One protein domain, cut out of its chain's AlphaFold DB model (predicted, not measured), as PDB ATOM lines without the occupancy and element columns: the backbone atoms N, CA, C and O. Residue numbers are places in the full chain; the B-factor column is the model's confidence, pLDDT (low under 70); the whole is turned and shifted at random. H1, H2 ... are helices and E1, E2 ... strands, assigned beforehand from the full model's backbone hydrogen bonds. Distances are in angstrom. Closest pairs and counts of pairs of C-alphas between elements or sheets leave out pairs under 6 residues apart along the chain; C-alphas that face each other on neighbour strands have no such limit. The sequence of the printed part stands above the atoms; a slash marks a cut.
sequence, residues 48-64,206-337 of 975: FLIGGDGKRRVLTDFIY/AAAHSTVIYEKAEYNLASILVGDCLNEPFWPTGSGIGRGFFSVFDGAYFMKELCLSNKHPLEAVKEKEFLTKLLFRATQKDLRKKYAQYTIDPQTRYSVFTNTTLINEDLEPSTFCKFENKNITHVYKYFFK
ATOM      1  N   PHE A  48     122.751 104.828  65.592       93.12
ATOM      2  CA  PHE A  48     122.026 103.635  66.026       93.12
ATOM      3  C   PHE A  48     120.520 103.858  65.955       93.12
ATOM      4  O   PHE A  48     120.018 104.885  66.408       93.12
ATOM      5  N   LEU A  49     119.803 102.856  65.453       95.69
ATOM      6  CA  LEU A  49     118.347 102.822  65.429       95.69
ATOM      7  C   LEU A  49     117.862 101.502  66.014       95.69
ATOM      8  O   LEU A  49     118.290 100.432  65.596       95.69
ATOM      9  N   ILE A  50     116.969 101.565  66.995       96.50
ATOM     10  CA  ILE A  50     116.433 100.371  67.643       96.50
ATOM     11  C   ILE A  50     114.940 100.298  67.334       96.50
ATOM     12  O   ILE A  50     114.157 101.113  67.816       96.50
ATOM     13  N   GLY A  51     114.549  99.327  66.512       95.25
ATOM     14  CA  GLY A  51     113.153  98.984  66.286       95.25
ATOM     15  C   GLY A  51     112.604  98.266  67.511       95.25
ATOM     16  O   GLY A  51     113.071  97.184  67.853       95.25
ATOM     17  N   GLY A  52     111.633  98.887  68.177       94.62
ATOM     18  CA  GLY A  52     110.902  98.342  69.325       94.62
ATOM     19  C   GLY A  52     109.412  98.683  69.251       94.62
ATOM     20  O   GLY A  52     108.754  98.867  70.268       94.62
ATOM     21  N   ASP A  53     108.884  98.836  68.036       92.81
ATOM     22  CA  ASP A  53     107.542  99.342  67.726       92.81
ATOM     23  C   ASP A  53     106.466  98.242  67.624       92.81
ATOM     24  O   ASP A  53     105.336  98.498  67.190       92.81
ATOM     25  N   GLY A  54     106.813  97.024  68.049       90.75
ATOM     26  CA  GLY A  54     105.928  95.865  68.114       90.75
ATOM     27  C   GLY A  54     105.477  95.377  66.739       90.75
ATOM     28  O   GLY A  54     106.261  95.311  65.796       90.75
ATOM     29  N   LYS A  55     104.189  95.036  66.601       85.00
ATOM     30  CA  LYS A  55     103.633  94.475  65.354       85.00
ATOM     31  C   LYS A  55     103.666  95.432  64.154       85.00
ATOM     32  O   LYS A  55     103.510  94.950  63.028       85.00
ATOM     33  N   ARG A  56     103.843  96.745  64.384       84.75
ATOM     34  CA  ARG A  56     103.859  97.775  63.329       84.75
ATOM     35  C   ARG A  56     105.030  97.594  62.367       84.75
ATOM     36  O   ARG A  56     104.812  97.730  61.171       84.75
ATOM     37  N   ARG A  57     106.211  97.218  62.879       84.50
ATOM     38  CA  ARG A  57     107.417  96.906  62.092       84.50
ATOM     39  C   ARG A  57     107.696  97.952  61.010       84.50
ATOM     40  O   ARG A  57     107.838  97.623  59.837       84.50
ATOM     41  N   VAL A  58     107.781  99.216  61.409       86.06
ATOM     42  CA  VAL A  58     107.964 100.342  60.477       86.06
ATOM     43  C   VAL A  58     109.309 100.266  59.727       86.06
ATOM     44  O   VAL A  58     109.465 100.846  58.657       86.06
ATOM     45  N   LEU A  59     110.284  99.508  60.240       88.56
ATOM     46  CA  LEU A  59     111.551  99.242  59.556       88.56
ATOM     47  C   LEU A  59     111.375  98.158  58.478       88.56
ATOM     48  O   LEU A  59     111.474  96.961  58.756       88.56
ATOM     49  N   THR A  60     111.140  98.604  57.244       80.25
ATOM     50  CA  THR A  60     110.853  97.766  56.062       80.25
ATOM     51  C   THR A  60     112.057  97.000  55.520       80.25
ATOM     52  O   THR A  60     111.898  96.064  54.741       80.25
ATOM     53  N   ASP A  61     113.264  97.355  55.951       83.75
ATOM     54  CA  ASP A  61     114.500  96.711  55.501       83.75
ATOM     55  C   ASP A  61     114.741  95.333  56.111       83.75
ATOM     56  O   ASP A  61     115.604  94.589  55.642       83.75
ATOM     57  N   PHE A  62     113.972  94.991  57.142       87.38
ATOM     58  CA  PHE A  62     114.001  93.678  57.754       87.38
ATOM     59  C   PHE A  62     113.071  92.724  57.017       87.38
ATOM     60  O   PHE A  62     111.913  93.028  56.734       87.38
ATOM     61  N   ILE A  63     113.572  91.520  56.757       84.00
ATOM     62  CA  ILE A  63     112.767  90.435  56.198       84.00
ATOM     63  C   ILE A  63     112.110  89.690  57.352       84.00
ATOM     64  O   ILE A  63     112.796  89.260  58.279       84.00
ATOM     65  N   TYR A  64     110.800  89.483  57.269       85.44
ATOM     66  CA  TYR A  64     110.035  88.740  58.264       85.44
ATOM     67  C   TYR A  64     109.601  87.393  57.702       85.44
ATOM     68  O   TYR A  64     109.074  87.307  56.595       85.44
ATOM     69  N   ALA A 206     108.557  86.392  62.917       88.94
ATOM     70  CA  ALA A 206     109.895  86.650  63.422       88.94
ATOM     71  C   ALA A 206     110.744  87.267  62.314       88.94
ATOM     72  O   ALA A 206     110.594  86.930  61.136       88.94
ATOM     73  N   ALA A 207     111.644  88.171  62.677       89.38
ATOM     74  CA  ALA A 207     112.611  88.693  61.728       89.38
ATOM     75  C   ALA A 207     113.620  87.593  61.356       89.38
ATOM     76  O   ALA A 207     114.095  86.843  62.212       89.38
ATOM     77  N   ALA A 208     113.956  87.492  60.071       84.19
ATOM     78  CA  ALA A 208     114.968  86.569  59.560       84.19
ATOM     79  C   ALA A 208     116.383  86.947  60.031       84.19
ATOM     80  O   ALA A 208     117.255  86.086  60.136       84.19
ATOM     81  N   HIS A 209     116.592  88.233  60.307       85.31
ATOM     82  CA  HIS A 209     117.807  88.800  60.873       85.31
ATOM     83  C   HIS A 209     117.434  89.890  61.879       85.31
ATOM     84  O   HIS A 209     116.393  90.532  61.757       85.31
ATOM     85  N   SER A 210     118.281  90.096  62.883       91.25
ATOM     86  CA  SER A 210     118.039  91.073  63.951       91.25
ATOM     87  C   SER A 210     118.752  92.406  63.765       91.25
ATOM     88  O   SER A 210     118.450  93.348  64.495       91.25
ATOM     89  N   THR A 211     119.687  92.478  62.813       90.44
ATOM     90  CA  THR A 211     120.570  93.631  62.615       90.44
ATOM     91  C   THR A 211     120.747  93.956  61.135       90.44
ATOM     92  O   THR A 211     120.955  93.055  60.319       90.44
ATOM     93  N   VAL A 212     120.748  95.245  60.801       86.44
ATOM     94  CA  VAL A 212     121.090  95.788  59.476       86.44
ATOM     95  C   VAL A 212     122.123  96.894  59.672       86.44
ATOM     96  O   VAL A 212     121.954  97.746  60.542       86.44
ATOM     97  N   ILE A 213     123.202  96.888  58.884       83.38
ATOM     98  CA  ILE A 213     124.185  97.985  58.873       83.38
ATOM     99  C   ILE A 213     124.066  98.735  57.549       83.38
ATOM    100  O   ILE A 213     124.114  98.126  56.478       83.38
ATOM    101  N   TYR A 214     123.963 100.053  57.641       81.25
ATOM    102  CA  TYR A 214     123.945 100.976  56.517       81.25
ATOM    103  C   TYR A 214     125.270 101.731  56.440       81.25
ATOM    104  O   TYR A 214     125.824 102.114  57.471       81.25
ATOM    105  N   GLU A 215     125.747 101.975  55.223       78.94
ATOM    106  CA  GLU A 215     126.784 102.963  54.930       78.94
ATOM    107  C   GLU A 215     126.372 103.753  53.694       78.94
ATOM    108  O   GLU A 215     126.124 103.177  52.631       78.94
ATOM    109  N   LYS A 216     126.295 105.074  53.841       74.88
ATOM    110  CA  LYS A 216     125.995 105.996  52.749       74.88
ATOM    111  C   LYS A 216     126.702 107.317  52.988       74.88
ATOM    112  O   LYS A 216     126.702 107.840  54.100       74.88
ATOM    113  N   ALA A 217     127.335 107.855  51.950       71.50
ATOM    114  CA  ALA A 217     128.077 109.108  51.994       71.50
ATOM    115  C   ALA A 217     129.020 109.235  53.216       71.50
ATOM    116  O   ALA A 217     129.115 110.317  53.793       71.50
ATOM    117  N   GLU A 218     129.725 108.161  53.597       71.62
ATOM    118  CA  GLU A 218     130.629 108.071  54.767       71.62
ATOM    119  C   GLU A 218     129.964 108.086  56.156       71.62
ATOM    120  O   GLU A 218     130.668 107.999  57.166       71.62
ATOM    121  N   TYR A 219     128.635 108.145  56.229       79.00
ATOM    122  CA  TYR A 219     127.888 107.931  57.465       79.00
ATOM    123  C   TYR A 219     127.505 106.466  57.588       79.00
ATOM    124  O   TYR A 219     127.256 105.793  56.588       79.00
ATOM    125  N   ASN A 220     127.431 105.986  58.826       81.25
ATOM    126  CA  ASN A 220     127.047 104.617  59.129       81.25
ATOM    127  C   ASN A 220     125.858 104.616  60.081       81.25
ATOM    128  O   ASN A 220     125.773 105.466  60.961       81.25
ATOM    129  N   LEU A 221     124.983 103.631  59.929       88.62
ATOM    130  CA  LEU A 221     123.875 103.389  60.842       88.62
ATOM    131  C   LEU A 221     123.815 101.900  61.164       88.62
ATOM    132  O   LEU A 221     123.857 101.066  60.261       88.62
ATOM    133  N   ALA A 222     123.702 101.554  62.441       90.88
ATOM    134  CA  ALA A 222     123.373 100.204  62.876       90.88
ATOM    135  C   ALA A 222     121.914 100.159  63.347       90.88
ATOM    136  O   ALA A 222     121.551 100.788  64.341       90.88
ATOM    137  N   SER A 223     121.081  99.407  62.632       93.94
ATOM    138  CA  SER A 223     119.677  99.188  62.973       93.94
ATOM    139  C   SER A 223     119.484  97.818  63.619       93.94
ATOM    140  O   SER A 223     120.001  96.824  63.109       93.94
ATOM    141  N   ILE A 224     118.768  97.759  64.742       95.19
ATOM    142  CA  ILE A 224     118.607  96.568  65.590       95.19
ATOM    143  C   ILE A 224     117.121  96.380  65.920       95.19
ATOM    144  O   ILE A 224     116.474  97.331  66.344       95.19
ATOM    145  N   LEU A 225     116.581  95.166  65.800       95.62
ATOM    146  CA  LEU A 225     115.228  94.841  66.278       95.62
ATOM    147  C   LEU A 225     115.246  94.236  67.687       95.62
ATOM    148  O   LEU A 225     116.088  93.385  67.989       95.62
ATOM    149  N   VAL A 226     114.279  94.623  68.526       96.31
ATOM    150  CA  VAL A 226     114.074  94.098  69.888       96.31
ATOM    151  C   VAL A 226     112.589  93.875  70.202       96.31
ATOM    152  O   VAL A 226     111.709  94.521  69.648       96.31
ATOM    153  N   GLY A 227     112.280  92.967  71.129       94.50
ATOM    154  CA  GLY A 227     110.899  92.701  71.549       94.50
ATOM    155  C   GLY A 227     110.029  92.091  70.445       94.50
ATOM    156  O   GLY A 227     110.506  91.312  69.618       94.50
ATOM    157  N   ASP A 228     108.746  92.445  70.433       92.06
ATOM    158  CA  ASP A 228     107.739  91.851  69.544       92.06
ATOM    159  C   ASP A 228     108.000  92.105  68.052       92.06
ATOM    160  O   ASP A 228     107.573  91.307  67.218       92.06
ATOM    161  N   CYS A 229     108.708  93.183  67.690       91.38
ATOM    162  CA  CYS A 229     109.079  93.403  66.292       91.38
ATOM    163  C   CYS A 229     110.164  92.416  65.837       91.38
ATOM    164  O   CYS A 229     110.193  92.050  64.670       91.38
ATOM    165  N   LEU A 230     111.030  91.946  66.746       93.31
ATOM    166  CA  LEU A 230     112.023  90.913  66.455       93.31
ATOM    167  C   LEU A 230     111.375  89.526  66.396       93.31
ATOM    168  O   LEU A 230     111.658  88.750  65.483       93.31
ATOM    169  N   ASN A 231     110.537  89.200  67.381       89.88
ATOM    170  CA  ASN A 231     109.877  87.904  67.478       89.88
ATOM    171  C   ASN A 231     108.568  88.018  68.257       89.88
ATOM    172  O   ASN A 231     108.588  88.199  69.476       89.88
ATOM    173  N   GLU A 232     107.446  87.844  67.561       88.00
ATOM    174  CA  GLU A 232     106.119  87.886  68.170       88.00
ATOM    175  C   GLU A 232     105.959  86.743  69.190       88.00
ATOM    176  O   GLU A 232     106.155  85.568  68.852       88.00
ATOM    177  N   PRO A 233     105.616  87.046  70.454       84.19
ATOM    178  CA  PRO A 233     105.462  86.024  71.473       84.19
ATOM    179  C   PRO A 233     104.103  85.333  71.372       84.19
ATOM    180  O   PRO A 233     103.075  85.961  71.122       84.19
ATOM    181  N   PHE A 234     104.072  84.042  71.700       79.56
ATOM    182  CA  PHE A 234     102.818  83.365  72.007       79.56
ATOM    183  C   PHE A 234     102.444  83.633  73.467       79.56
ATOM    184  O   PHE A 234     103.035  83.047  74.379       79.56
ATOM    185  N   TRP A 235     101.488  84.540  73.693       80.25
ATOM    186  CA  TRP A 235     101.149  85.067  75.024       80.25
ATOM    187  C   TRP A 235     100.880  83.990  76.083       80.25
ATOM    188  O   TRP A 235     101.412  84.130  77.184       80.25
ATOM    189  N   PRO A 236     100.185  82.872  75.777       70.12
ATOM    190  CA  PRO A 236      99.948  81.813  76.758       70.12
ATOM    191  C   PRO A 236     101.217  81.167  77.334       70.12
ATOM    192  O   PRO A 236     101.150  80.543  78.385       70.12
ATOM    193  N   THR A 237     102.381  81.308  76.685       73.31
ATOM    194  CA  THR A 237     103.661  80.792  77.219       73.31
ATOM    195  C   THR A 237     104.341  81.734  78.210       73.31
ATOM    196  O   THR A 237     105.349  81.354  78.800       73.31
ATOM    197  N   GLY A 238     103.867  82.979  78.348       76.88
ATOM    198  CA  GLY A 238     104.464  83.980  79.242       76.88
ATOM    199  C   GLY A 238     105.899  84.394  78.883       76.88
ATOM    200  O   GLY A 238     106.580  85.030  79.682       76.88
ATOM    201  N   SER A 239     106.395  84.043  77.692       81.50
ATOM    202  CA  SER A 239     107.806  84.238  77.320       81.50
ATOM    203  C   SER A 239     108.137  85.630  76.760       81.50
ATOM    204  O   SER A 239     109.318  85.951  76.616       81.50
ATOM    205  N   GLY A 240     107.127  86.460  76.472       88.25
ATOM    206  CA  GLY A 240     107.278  87.748  75.781       88.25
ATOM    207  C   GLY A 240     108.223  88.724  76.481       88.25
ATOM    208  O   GLY A 240     109.228  89.114  75.895       88.25
ATOM    209  N   ILE A 241     107.971  89.053  77.753       91.06
ATOM    210  CA  ILE A 241     108.820  89.987  78.514       91.06
ATOM    211  C   ILE A 241     110.246  89.453  78.660       91.06
ATOM    212  O   ILE A 241     111.202  90.176  78.386       91.06
ATOM    213  N   GLY A 242     110.402  88.179  79.028       91.19
ATOM    214  CA  GLY A 242     111.721  87.566  79.185       91.19
ATOM    215  C   GLY A 242     112.542  87.626  77.895       91.19
ATOM    216  O   GLY A 242     113.686  88.083  77.909       91.19
ATOM    217  N   ARG A 243     111.945  87.234  76.762       92.25
ATOM    218  CA  ARG A 243     112.614  87.274  75.454       92.25
ATOM    219  C   ARG A 243     112.847  88.702  74.964       92.25
ATOM    220  O   ARG A 243     113.917  88.988  74.432       92.25
ATOM    221  N   GLY A 244     111.903  89.608  75.204       94.50
ATOM    222  CA  GLY A 244     112.042  91.027  74.892       94.50
ATOM    223  C   GLY A 244     113.228  91.658  75.617       94.50
ATOM    224  O   GLY A 244     114.117  92.207  74.968       94.50
ATOM    225  N   PHE A 245     113.328  91.492  76.937       95.69
ATOM    226  CA  PHE A 245     114.456  92.007  77.723       95.69
ATOM    227  C   PHE A 245     115.789  91.397  77.292       95.69
ATOM    228  O   PHE A 245     116.784  92.108  77.165       95.69
ATOM    229  N   PHE A 246     115.820  90.095  77.009       95.12
ATOM    230  CA  PHE A 246     117.030  89.447  76.508       95.12
ATOM    231  C   PHE A 246     117.468  90.017  75.156       95.12
ATOM    232  O   PHE A 246     118.651  90.299  74.987       95.12
ATOM    233  N   SER A 247     116.529  90.281  74.241       96.44
ATOM    234  CA  SER A 247     116.850  90.936  72.968       96.44
ATOM    235  C   SER A 247     117.397  92.358  73.152       96.44
ATOM    236  O   SER A 247     118.317  92.746  72.435       96.44
ATOM    237  N   VAL A 248     116.904  93.105  74.151       96.88
ATOM    238  CA  VAL A 248     117.424  94.435  74.516       96.88
ATOM    239  C   VAL A 248     118.845  94.333  75.066       96.88
ATOM    240  O   VAL A 248     119.717  95.084  74.634       96.88
ATOM    241  N   PHE A 249     119.116  93.390  75.971       97.44
ATOM    242  CA  PHE A 249     120.465  93.177  76.501       97.44
ATOM    243  C   PHE A 249     121.450  92.729  75.418       97.44
ATOM    244  O   PHE A 249     122.580  93.212  75.393       97.44
ATOM    245  N   ASP A 250     121.022  91.857  74.502       95.75
ATOM    246  CA  ASP A 250     121.833  91.416  73.363       95.75
ATOM    247  C   ASP A 250     122.095  92.574  72.386       95.75
ATOM    248  O   ASP A 250     123.206  92.714  71.877       95.75
ATOM    249  N   GLY A 251     121.103  93.444  72.159       95.88
ATOM    250  CA  GLY A 251     121.260  94.683  71.393       95.88
ATOM    251  C   GLY A 251     122.244  95.657  72.046       95.88
ATOM    252  O   GLY A 251     123.166  96.130  71.388       95.88
ATOM    253  N   ALA A 252     122.118  95.897  73.353       96.56
ATOM    254  CA  ALA A 252     123.027  96.761  74.107       96.56
ATOM    255  C   ALA A 252     124.464  96.214  74.131       96.56
ATOM    256  O   ALA A 252     125.424  96.973  73.990       96.56
ATOM    257  N   TYR A 253     124.625  94.895  74.268       95.31
ATOM    258  CA  TYR A 253     125.926  94.239  74.161       95.31
ATOM    259  C   TYR A 253     126.528  94.406  72.765       95.31
ATOM    260  O   TYR A 253     127.689  94.784  72.655       95.31
ATOM    261  N   PHE A 254     125.734  94.222  71.707       93.31
ATOM    262  CA  PHE A 254     126.174  94.482  70.336       93.31
ATOM    263  C   PHE A 254     126.614  95.937  70.131       93.31
ATOM    264  O   PHE A 254     127.684  96.160  69.575       93.31
ATOM    265  N   MET A 255     125.857  96.925  70.622       92.88
ATOM    266  CA  MET A 255     126.253  98.340  70.554       92.88
ATOM    267  C   MET A 255     127.583  98.587  71.278       92.88
ATOM    268  O   MET A 255     128.473  99.253  70.751       92.88
ATOM    269  N   LYS A 256     127.748  98.008  72.473       92.25
ATOM    270  CA  LYS A 256     128.990  98.084  73.252       92.25
ATOM    271  C   LYS A 256     130.164  97.452  72.497       92.25
ATOM    272  O   LYS A 256     131.226  98.064  72.439       92.25
ATOM    273  N   GLU A 257     129.995  96.275  71.902       87.94
ATOM    274  CA  GLU A 257     131.043  95.639  71.094       87.94
ATOM    275  C   GLU A 257     131.357  96.453  69.833       87.94
ATOM    276  O   GLU A 257     132.523  96.672  69.519       87.94
ATOM    277  N   LEU A 258     130.342  96.993  69.157       83.94
ATOM    278  CA  LEU A 258     130.545  97.800  67.959       83.94
ATOM    279  C   LEU A 258     131.285  99.114  68.256       83.94
ATOM    280  O   LEU A 258     132.062  99.559  67.423       83.94
ATOM    281  N   CYS A 259     131.082  99.730  69.424       82.06
ATOM    282  CA  CYS A 259     131.701 101.017  69.764       82.06
ATOM    283  C   CYS A 259     133.001 100.922  70.575       82.06
ATOM    284  O   CYS A 259     133.841 101.819  70.480       82.06
ATOM    285  N   LEU A 260     133.143  99.921  71.450       78.31
ATOM    286  CA  LEU A 260     134.179  99.914  72.493       78.31
ATOM    287  C   LEU A 260     135.213  98.802  72.349       78.31
ATOM    288  O   LEU A 260     136.314  98.956  72.883       78.31
ATOM    289  N   SER A 261     134.889  97.683  71.698       71.12
ATOM    290  CA  SER A 261     135.877  96.619  71.503       71.12
ATOM    291  C   SER A 261     136.746  96.905  70.274       71.12
ATOM    292  O   SER A 261     136.629  97.953  69.662       71.12
ATOM    293  N   ASN A 262     137.701  96.038  69.936       67.81
ATOM    294  CA  ASN A 262     138.438  96.139  68.662       67.81
ATOM    295  C   ASN A 262     137.884  95.150  67.621       67.81
ATOM    296  O   ASN A 262     138.551  94.850  66.623       67.81
ATOM    297  N   LYS A 263     136.694  94.596  67.897       68.69
ATOM    298  CA  LYS A 263     136.055  93.527  67.134       68.69
ATOM    299  C   LYS A 263     135.607  94.041  65.770       68.69
ATOM    300  O   LYS A 263     135.146  95.166  65.643       68.69
ATOM    301  N   HIS A 264     135.743  93.240  64.718       69.00
ATOM    302  CA  HIS A 264     135.314  93.689  63.394       69.00
ATOM    303  C   HIS A 264     133.771  93.825  63.336       69.00
ATOM    304  O   HIS A 264     133.094  92.947  63.868       69.00
ATOM    305  N   PRO A 265     133.168  94.840  62.667       73.75
ATOM    306  CA  PRO A 265     131.714  95.029  62.643       73.75
ATOM    307  C   PRO A 265     130.950  93.784  62.192       73.75
ATOM    308  O   PRO A 265     129.945  93.427  62.793       73.75
ATOM    309  N   LEU A 266     131.469  93.057  61.195       73.88
ATOM    310  CA  LEU A 266     130.871  91.780  60.781       73.88
ATOM    311  C   LEU A 266     130.932  90.698  61.855       73.88
ATOM    312  O   LEU A 266     130.012  89.898  61.950       73.88
ATOM    313  N   GLU A 267     132.000  90.638  62.649       75.94
ATOM    314  CA  GLU A 267     132.088  89.674  63.746       75.94
ATOM    315  C   GLU A 267     131.093  90.031  64.854       75.94
ATOM    316  O   GLU A 267     130.500  89.135  65.449       75.94
ATOM    317  N   ALA A 268     130.894  91.327  65.122       82.31
ATOM    318  CA  ALA A 268     129.876  91.800  66.056       82.31
ATOM    319  C   ALA A 268     128.463  91.455  65.555       82.31
ATOM    320  O   ALA A 268     127.647  90.954  66.325       82.31
ATOM    321  N   VAL A 269     128.185  91.628  64.256       82.56
ATOM    322  CA  VAL A 269     126.895  91.224  63.674       82.56
ATOM    323  C   VAL A 269     126.711  89.711  63.723       82.56
ATOM    324  O   VAL A 269     125.661  89.251  64.155       82.56
ATOM    325  N   LYS A 270     127.722  88.920  63.340       79.81
ATOM    326  CA  LYS A 270     127.659  87.451  63.421       79.81
ATOM    327  C   LYS A 270     127.340  86.981  64.842       79.81
ATOM    328  O   LYS A 270     126.482  86.124  65.025       79.81
ATOM    329  N   GLU A 271     127.985  87.574  65.846       85.69
ATOM    330  CA  GLU A 271     127.684  87.299  67.253       85.69
ATOM    331  C   GLU A 271     126.252  87.700  67.624       85.69
ATOM    332  O   GLU A 271     125.549  86.921  68.265       85.69
ATOM    333  N   LYS A 272     125.781  88.873  67.188       89.81
ATOM    334  CA  LYS A 272     124.412  89.325  67.459       89.81
ATOM    335  C   LYS A 272     123.357  88.416  66.826       89.81
ATOM    336  O   LYS A 272     122.377  88.073  67.485       89.81
ATOM    337  N   GLU A 273     123.553  87.987  65.582       88.12
ATOM    338  CA  GLU A 273     122.641  87.059  64.907       88.12
ATOM    339  C   GLU A 273     122.655  85.671  65.560       88.12
ATOM    340  O   GLU A 273     121.607  85.038  65.701       88.12
ATOM    341  N   PHE A 274     123.816  85.218  66.038       86.19
ATOM    342  CA  PHE A 274     123.915  83.999  66.834       86.19
ATOM    343  C   PHE A 274     123.120  84.103  68.145       86.19
ATOM    344  O   PHE A 274     122.319  83.217  68.447       86.19
ATOM    345  N   LEU A 275     123.281  85.202  68.891       90.38
ATOM    346  CA  LEU A 275     122.525  85.458  70.122       90.38
ATOM    347  C   LEU A 275     121.014  85.470  69.870       90.38
ATOM    348  O   LEU A 275     120.265  84.852  70.621       90.38
ATOM    349  N   THR A 276     120.563  86.085  68.776       90.56
ATOM    350  CA  THR A 276     119.149  86.067  68.374       90.56
ATOM    351  C   THR A 276     118.642  84.643  68.121       90.56
ATOM    352  O   THR A 276     117.580  84.263  68.617       90.56
ATOM    353  N   LYS A 277     119.403  83.815  67.392       87.62
ATOM    354  CA  LYS A 277     119.029  82.411  67.142       87.62
ATOM    355  C   LYS A 277     118.976  81.592  68.430       87.62
ATOM    356  O   LYS A 277     118.069  80.773  68.596       87.62
ATOM    357  N   LEU A 278     119.921  81.828  69.341       88.31
ATOM    358  CA  LEU A 278     119.933  81.212  70.663       88.31
ATOM    359  C   LEU A 278     118.695  81.626  71.464       88.31
ATOM    360  O   LEU A 278     117.987  80.765  71.984       88.31
ATOM    361  N   LEU A 279     118.373  82.920  71.487       90.12
ATOM    362  CA  LEU A 279     117.210  83.477  72.172       90.12
ATOM    363  C   LEU A 279     115.892  82.847  71.701       90.12
ATOM    364  O   LEU A 279     115.037  82.511  72.523       90.12
ATOM    365  N   PHE A 280     115.726  82.635  70.392       87.69
ATOM    366  CA  PHE A 280     114.506  82.038  69.841       87.69
ATOM    367  C   PHE A 280     114.276  80.600  70.322       87.69
ATOM    368  O   PHE A 280     113.128  80.168  70.456       87.69
ATOM    369  N   ARG A 281     115.347  79.870  70.643       84.62
ATOM    370  CA  ARG A 281     115.291  78.468  71.080       84.62
ATOM    371  C   ARG A 281     115.445  78.295  72.589       84.62
ATOM    372  O   ARG A 281     115.122  77.226  73.094       84.62
ATOM    373  N   ALA A 282     115.904  79.327  73.294       84.81
ATOM    374  CA  ALA A 282     116.207  79.260  74.713       84.81
ATOM    375  C   ALA A 282     114.968  78.916  75.555       84.81
ATOM    376  O   ALA A 282     113.892  79.517  75.428       84.81
ATOM    377  N   THR A 283     115.167  77.958  76.454       84.62
ATOM    378  CA  THR A 283     114.267  77.569  77.539       84.62
ATOM    379  C   THR A 283     114.899  77.921  78.886       84.62
ATOM    380  O   THR A 283     116.078  78.259  78.959       84.62
ATOM    381  N   GLN A 284     114.159  77.787  79.991       83.94
ATOM    382  CA  GLN A 284     114.707  78.041  81.334       83.94
ATOM    383  C   GLN A 284     115.959  77.202  81.668       83.94
ATOM    384  O   GLN A 284     116.758  77.617  82.502       83.94
ATOM    385  N   LYS A 285     116.149  76.037  81.027       84.81
ATOM    386  CA  LYS A 285     117.327  75.174  81.228       84.81
ATOM    387  C   LYS A 285     118.591  75.727  80.560       84.81
ATOM    388  O   LYS A 285     119.692  75.461  81.034       84.81
ATOM    389  N   ASP A 286     118.424  76.520  79.505       85.44
ATOM    390  CA  ASP A 286     119.515  77.137  78.738       85.44
ATOM    391  C   ASP A 286     120.002  78.449  79.379       85.44
ATOM    392  O   ASP A 286     120.963  79.073  78.921       85.44
ATOM    393  N   LEU A 287     119.340  78.876  80.459       90.69
ATOM    394  CA  LEU A 287     119.643  80.095  81.195       90.69
ATOM    395  C   LEU A 287     120.474  79.806  82.445       90.69
ATOM    396  O   LEU A 287     120.305  78.792  83.130       90.69
ATOM    397  N   ARG A 288     121.364  80.736  82.796       91.19
ATOM    398  CA  ARG A 288     122.121  80.658  84.048       91.19
ATOM    399  C   ARG A 288     121.228  81.014  85.233       91.19
ATOM    400  O   ARG A 288     120.615  82.064  85.282       91.19
ATOM    401  N   LYS A 289     121.226  80.188  86.276       91.81
ATOM    402  CA  LYS A 289     120.352  80.399  87.449       91.81
ATOM    403  C   LYS A 289     120.786  81.544  88.380       91.81
ATOM    404  O   LYS A 289     120.089  81.853  89.339       91.81
ATOM    405  N   LYS A 290     121.941  82.172  88.135       91.81
ATOM    406  CA  LYS A 290     122.464  83.280  88.953       91.81
ATOM    407  C   LYS A 290     121.880  84.620  88.492       91.81
ATOM    408  O   LYS A 290     122.619  85.487  88.038       91.81
ATOM    409  N   TYR A 291     120.562  84.788  88.616       92.44
ATOM    410  CA  TYR A 291     119.828  85.945  88.078       92.44
ATOM    411  C   TYR A 291     120.353  87.301  88.572       92.44
ATOM    412  O   TYR A 291     120.449  88.241  87.793       92.44
ATOM    413  N   ALA A 292     120.787  87.389  89.834       95.38
ATOM    414  CA  ALA A 292     121.377  88.607  90.401       95.38
ATOM    415  C   ALA A 292     122.701  89.038  89.730       95.38
ATOM    416  O   ALA A 292     123.159  90.154  89.942       95.38
ATOM    417  N   GLN A 293     123.330  88.157  88.945       94.94
ATOM    418  CA  GLN A 293     124.576  88.423  88.220       94.94
ATOM    419  C   GLN A 293     124.341  88.732  86.738       94.94
ATOM    420  O   GLN A 293     125.304  88.838  85.981       94.94
ATOM    421  N   TYR A 294     123.084  88.831  86.301       96.00
ATOM    422  CA  TYR A 294     122.766  89.134  84.913       96.00
ATOM    423  C   TYR A 294     123.224  90.542  84.549       96.00
ATOM    424  O   TYR A 294     122.932  91.516  85.240       96.00
ATOM    425  N   THR A 295     123.915  90.644  83.420       96.06
ATOM    426  CA  THR A 295     124.342  91.908  82.819       96.06
ATOM    427  C   THR A 295     124.078  91.878  81.312       96.06
ATOM    428  O   THR A 295     123.574  90.884  80.775       96.06
ATOM    429  N   ILE A 296     124.450  92.946  80.601       95.88
ATOM    430  CA  ILE A 296     124.431  92.936  79.132       95.88
ATOM    431  C   ILE A 296     125.343  91.843  78.554       95.88
ATOM    432  O   ILE A 296     125.041  91.329  77.484       95.88
ATOM    433  N   ASP A 297     126.389  91.410  79.268       93.44
ATOM    434  CA  ASP A 297     127.249  90.310  78.825       93.44
ATOM    435  C   ASP A 297     126.439  89.000  78.697       93.44
ATOM    436  O   ASP A 297     125.929  88.490  79.708       93.44
ATOM    437  N   PRO A 298     126.310  88.428  77.483       93.44
ATOM    438  CA  PRO A 298     125.531  87.218  77.248       93.44
ATOM    439  C   PRO A 298     126.040  86.012  78.047       93.44
ATOM    440  O   PRO A 298     125.234  85.151  78.400       93.44
ATOM    441  N   GLN A 299     127.325  85.960  78.421       91.38
ATOM    442  CA  GLN A 299     127.884  84.878  79.244       91.38
ATOM    443  C   GLN A 299     127.266  84.807  80.635       91.38
ATOM    444  O   GLN A 299     127.240  83.741  81.251       91.38
ATOM    445  N   THR A 300     126.759  85.930  81.139       94.12
ATOM    446  CA  THR A 300     126.089  85.978  82.442       94.12
ATOM    447  C   THR A 300     124.673  85.404  82.389       94.12
ATOM    448  O   THR A 300     124.163  84.971  83.420       94.12
ATOM    449  N   ARG A 301     124.067  85.338  81.194       93.88
ATOM    450  CA  ARG A 301     122.659  84.974  80.971       93.88
ATOM    451  C   ARG A 301     122.486  83.595  80.338       93.88
ATOM    452  O   ARG A 301     121.679  82.804  80.822       93.88
ATOM    453  N   TYR A 302     123.256  83.282  79.301       91.75
ATOM    454  CA  TYR A 302     123.173  82.015  78.576       91.75
ATOM    455  C   TYR A 302     124.189  80.997  79.120       91.75
ATOM    456  O   TYR A 302     125.353  81.320  79.381       91.75
ATOM    457  N   SER A 303     123.756  79.750  79.328       82.69
ATOM    458  CA  SER A 303     124.645  78.665  79.771       82.69
ATOM    459  C   SER A 303     125.531  78.158  78.629       82.69
ATOM    460  O   SER A 303     126.710  77.877  78.848       82.69
ATOM    461  N   VAL A 304     124.989  78.128  77.407       71.19
ATOM    462  CA  VAL A 304     125.670  77.727  76.167       71.19
ATOM    463  C   VAL A 304     126.101  78.971  75.386       71.19
ATOM    464  O   VAL A 304     125.519  79.331  74.368       71.19
ATOM    465  N   PHE A 305     127.127  79.655  75.884       65.56
ATOM    466  CA  PHE A 305     127.834  80.690  75.130       65.56
ATOM    467  C   PHE A 305     129.331  80.385  75.183       65.56
ATOM    468  O   PHE A 305     130.017  80.737  76.141       65.56
ATOM    469  N   THR A 306     129.839  79.650  74.192       55.09
ATOM    470  CA  THR A 306     131.272  79.365  74.049       55.09
ATOM    471  C   THR A 306     131.873  80.286  72.994       55.09
ATOM    472  O   THR A 306     131.543  80.209  71.814       55.09
ATOM    473  N   ASN A 307     132.798  81.141  73.433       53.78
ATOM    474  CA  ASN A 307     133.447  82.211  72.664       53.78
ATOM    475  C   ASN A 307     134.243  81.773  71.411       53.78
ATOM    476  O   ASN A 307     134.892  82.619  70.799       53.78
ATOM    477  N   THR A 308     134.262  80.492  71.019       46.72
ATOM    478  CA  THR A 308     135.331  80.013  70.122       46.72
ATOM    479  C   THR A 308     134.998  78.888  69.141       46.72
ATOM    480  O   THR A 308     135.882  78.537  68.366       46.72
ATOM    481  N   THR A 309     133.780  78.335  69.094       42.69
ATOM    482  CA  THR A 309     133.524  77.135  68.255       42.69
ATOM    483  C   THR A 309     132.443  77.271  67.182       42.69
ATOM    484  O   THR A 309     132.352  76.393  66.331       42.69
ATOM    485  N   LEU A 310     131.662  78.356  67.155       46.84
ATOM    486  CA  LEU A 310     130.499  78.496  66.253       46.84
ATOM    487  C   LEU A 310     130.655  79.564  65.157       46.84
ATOM    488  O   LEU A 310     129.758  79.745  64.344       46.84
ATOM    489  N   ILE A 311     131.825  80.207  65.061       47.38
ATOM    490  CA  ILE A 311     132.193  81.053  63.903       47.38
ATOM    491  C   ILE A 311     132.460  80.188  62.643       47.38
ATOM    492  O   ILE A 311     132.594  80.726  61.549       47.38
ATOM    493  N   ASN A 312     132.487  78.855  62.793       40.41
ATOM    494  CA  ASN A 312     132.712  77.876  61.724       40.41
ATOM    495  C   ASN A 312     131.427  77.300  61.109       40.41
ATOM    496  O   ASN A 312     131.526  76.496  60.187       40.41
ATOM    497  N   GLU A 313     130.237  77.642  61.614       41.59
ATOM    498  CA  GLU A 313     129.045  77.430  60.794       41.59
ATOM    499  C   GLU A 313     129.070  78.491  59.696       41.59
ATOM    500  O   GLU A 313     129.267  79.673  59.993       41.59
ATOM    501  N   ASP A 314     128.851  78.063  58.451       43.41
ATOM    502  CA  ASP A 314     128.567  78.896  57.280       43.41
ATOM    503  C   ASP A 314     127.240  79.654  57.470       43.41
ATOM    504  O   ASP A 314     126.318  79.610  56.656       43.41
ATOM    505  N   LEU A 315     127.132  80.409  58.562       45.69
ATOM    506  CA  LEU A 315     126.384  81.644  58.606       45.69
ATOM    507  C   LEU A 315     127.125  82.591  57.668       45.69
ATOM    508  O   LEU A 315     127.794  83.533  58.105       45.69
ATOM    509  N   GLU A 316     127.013  82.301  56.365       41.41
ATOM    510  CA  GLU A 316     126.983  83.310  55.326       41.41
ATOM    511  C   GLU A 316     126.203  84.455  55.956       41.41
ATOM    512  O   GLU A 316     125.036  84.263  56.336       41.41
ATOM    513  N   PRO A 317     126.855  85.596  56.217       44.50
ATOM    514  CA  PRO A 317     126.138  86.769  56.613       44.50
ATOM    515  C   PRO A 317     125.251  87.105  55.414       44.50
ATOM    516  O   PRO A 317     125.570  87.958  54.598       44.50
ATOM    517  N   SER A 318     124.053  86.522  55.389       41.84
ATOM    518  CA  SER A 318     122.878  87.146  54.808       41.84
ATOM    519  C   SER A 318     122.586  88.477  55.508       41.84
ATOM    520  O   SER A 318     121.556  89.079  55.256       41.84
ATOM    521  N   THR A 319     123.476  88.958  56.389       45.19
ATOM    522  CA  THR A 319     123.641  90.343  56.791       45.19
ATOM    523  C   THR A 319     123.509  91.248  55.578       45.19
ATOM    524  O   THR A 319     124.429  91.426  54.775       45.19
ATOM    525  N   PHE A 320     122.330  91.849  55.501       56.81
ATOM    526  CA  PHE A 320     121.956  92.927  54.611       56.81
ATOM    527  C   PHE A 320     122.774  94.166  54.984       56.81
ATOM    528  O   PHE A 320     122.289  95.116  55.578       56.81
ATOM    529  N   CYS A 321     124.070  94.135  54.695       59.88
ATOM    530  CA  CYS A 321     124.885  95.332  54.700       59.88
ATOM    531  C   CYS A 321     124.465  96.168  53.490       59.88
ATOM    532  O   CYS A 321     124.732  95.788  52.346       59.88
ATOM    533  N   LYS A 322     123.794  97.292  53.732       60.00
ATOM    534  CA  LYS A 322     123.423  98.251  52.691       60.00
ATOM    535  C   LYS A 322     124.523  99.300  52.585       60.00
ATOM    536  O   LYS A 322     124.482 100.315  53.267       60.00
ATOM    537  N   PHE A 323     125.535  99.010  51.774       60.59
ATOM    538  CA  PHE A 323     126.696  99.881  51.592       60.59
ATOM    539  C   PHE A 323     126.684 100.540  50.214       60.59
ATOM    540  O   PHE A 323     126.635  99.847  49.195       60.59
ATOM    541  N   GLU A 324     126.788 101.866  50.184       45.06
ATOM    542  CA  GLU A 324     127.031 102.644  48.970       45.06
ATOM    543  C   GLU A 324     128.482 102.453  48.504       45.06
ATOM    544  O   GLU A 324     128.751 102.122  47.347       45.06
ATOM    545  N   ASN A 325     129.432 102.538  49.438       43.88
ATOM    546  CA  ASN A 325     130.817 102.160  49.246       43.88
ATOM    547  C   ASN A 325     131.023 100.778  49.864       43.88
ATOM    548  O   ASN A 325     131.088 100.625  51.078       43.88
ATOM    549  N   LYS A 326     131.258  99.748  49.044       41.28
ATOM    550  CA  LYS A 326     131.560  98.364  49.492       41.28
ATOM    551  C   LYS A 326     132.807  98.220  50.393       41.28
ATOM    552  O   LYS A 326     133.301  97.116  50.612       41.28
ATOM    553  N   ASN A 327     133.378  99.313  50.889       47.12
ATOM    554  CA  ASN A 327     134.564  99.333  51.715       47.12
ATOM    555  C   ASN A 327     134.219  99.205  53.202       47.12
ATOM    556  O   ASN A 327     134.204 100.179  53.949       47.12
ATOM    557  N   ILE A 328     134.081  97.963  53.655       48.56
ATOM    558  CA  ILE A 328     133.872  97.611  55.065       48.56
ATOM    559  C   ILE A 328     134.947  98.161  56.021       48.56
ATOM    560  O   ILE A 328     134.730  98.322  57.220       48.56
ATOM    561  N   THR A 329     136.115  98.512  55.476       48.78
ATOM    562  CA  THR A 329     137.202  99.165  56.211       48.78
ATOM    563  C   THR A 329     136.831 100.585  56.647       48.78
ATOM    564  O   THR A 329     137.341 101.048  57.663       48.78
ATOM    565  N   HIS A 330     135.982 101.298  55.897       50.56
ATOM    566  CA  HIS A 330     135.488 102.621  56.299       50.56
ATOM    567  C   HIS A 330     134.548 102.510  57.501       50.56
ATOM    568  O   HIS A 330     134.746 103.232  58.474       50.56
ATOM    569  N   VAL A 331     133.640 101.532  57.484       51.44
ATOM    570  CA  VAL A 331     132.751 101.201  58.610       51.44
ATOM    571  C   VAL A 331     133.569 100.872  59.866       51.44
ATOM    572  O   VAL A 331     133.387 101.494  60.908       51.44
ATOM    573  N   TYR A 332     134.557  99.970  59.750       52.03
ATOM    574  CA  TYR A 332     135.480  99.643  60.848       52.03
ATOM    575  C   TYR A 332     136.195 100.898  61.380       52.03
ATOM    576  O   TYR A 332     136.210 101.166  62.575       52.03
ATOM    577  N   LYS A 333     136.778 101.717  60.498       54.59
ATOM    578  CA  LYS A 333     137.503 102.928  60.916       54.59
ATOM    579  C   LYS A 333     136.608 103.961  61.602       54.59
ATOM    580  O   LYS A 333     137.103 104.664  62.478       54.59
ATOM    581  N   TYR A 334     135.341 104.072  61.202       50.50
ATOM    582  CA  TYR A 334     134.383 105.005  61.793       50.50
ATOM    583  C   TYR A 334     134.039 104.616  63.234       50.50
ATOM    584  O   TYR A 334     134.224 105.434  64.135       50.50
ATOM    585  N   PHE A 335     133.639 103.360  63.457       47.94
ATOM    586  CA  PHE A 335     133.303 102.858  64.791       47.94
ATOM    587  C   PHE A 335     134.526 102.790  65.727       47.94
ATOM    588  O   PHE A 335     134.417 103.107  66.908       47.94
ATOM    589  N   PHE A 336     135.720 102.489  65.199       48.62
ATOM    590  CA  PHE A 336     136.940 102.281  65.994       48.62
ATOM    591  C   PHE A 336     137.969 103.420  65.888       48.62
ATOM    592  O   PHE A 336     139.178 103.178  65.976       48.62
ATOM    593  N   LYS A 337     137.518 104.681  65.752       44.09
ATOM    594  CA  LYS A 337     138.335 105.920  65.615       44.09
ATOM    595  C   LYS A 337     139.479 106.116  66.640       44.09
ATOM    596  O   LYS A 337     140.250 107.066  66.511       44.09
TER     597      LYS A 337
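AT A GLANCE: This is residues 48 to 64 and 206 to 337 of the 975 residues of an uncharacterized protein of Rhabditophanes sp. KR3021 (UniProt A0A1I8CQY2). A small four-stranded sheet has one face covered by a hairpin of two long helices, H1 and H2, laid along the strands, while the short helix H3 crosses the strands near the H1 to H2 turn. A long loop, residues 282 to 320, leads from H2 back to the edge strand E4. The 149 printed residues run E1 E2 E3 H1 H2 E4 H3, with the mixed sheet in the order E1 E3 E2 E4. The class is mixed, helices and strands, with under half of the residues in named elements; the whole is compact, radius of gyration of the C-alphas 15.4 A, spans 46 by 35 by 28 A.

IN THESE COORDINATES: E1, residues 48 to 51, begins at C-alpha 48 (122.026, 103.635, 66.026) and measures 10.0 A. E2 is residues 211 to 216, 16.7 A, and E3 residues 219 to 225, 20.2 A. H1, residues 240 to 260, measures 29.7 A; H2, residues 265 to 281, 24.8 A. E4 is residues 321 to 323, 5.8 A. H3, residues 328 to 335, measures 11.1 A and ends at C-alpha 335 (133.303, 102.858, 64.791).

HOW THE PARTS SIT: E1 and E3 are parallel (N 49 and O 222, 2.9 A), as are E2 and E4 (N 215 and O 322, 2.9 A). The hairpin E2 and E3 is antiparallel, with N 214 and O 221 2.8 A apart. Two layers form, helices on one face of the sheet: H1 is over E3, H2 over E2. H1 and H2 touch, closest C-alphas Leu 258 and Pro 265 at 6.1 A, a shallow tilt of 13 degrees, opposite ways. H3 runs across the strands, 83 degrees to E2 on the local plane. Every O i to N i+4 pair is within hydrogen-bond range in H1 and H3, and 12 of 13 in H2.

THE WHOLE: The farthest C-alphas, Pro 236 and Lys 337, are 46.7 A apart. Residues 65 to 205 are not printed; C-alphas 64 and 206 are 5.6 A apart across the cut. The links E3 to H1 and H2 to E4 are long. pLDDT is under 70 at residues 262 to 264 and 305 to 337.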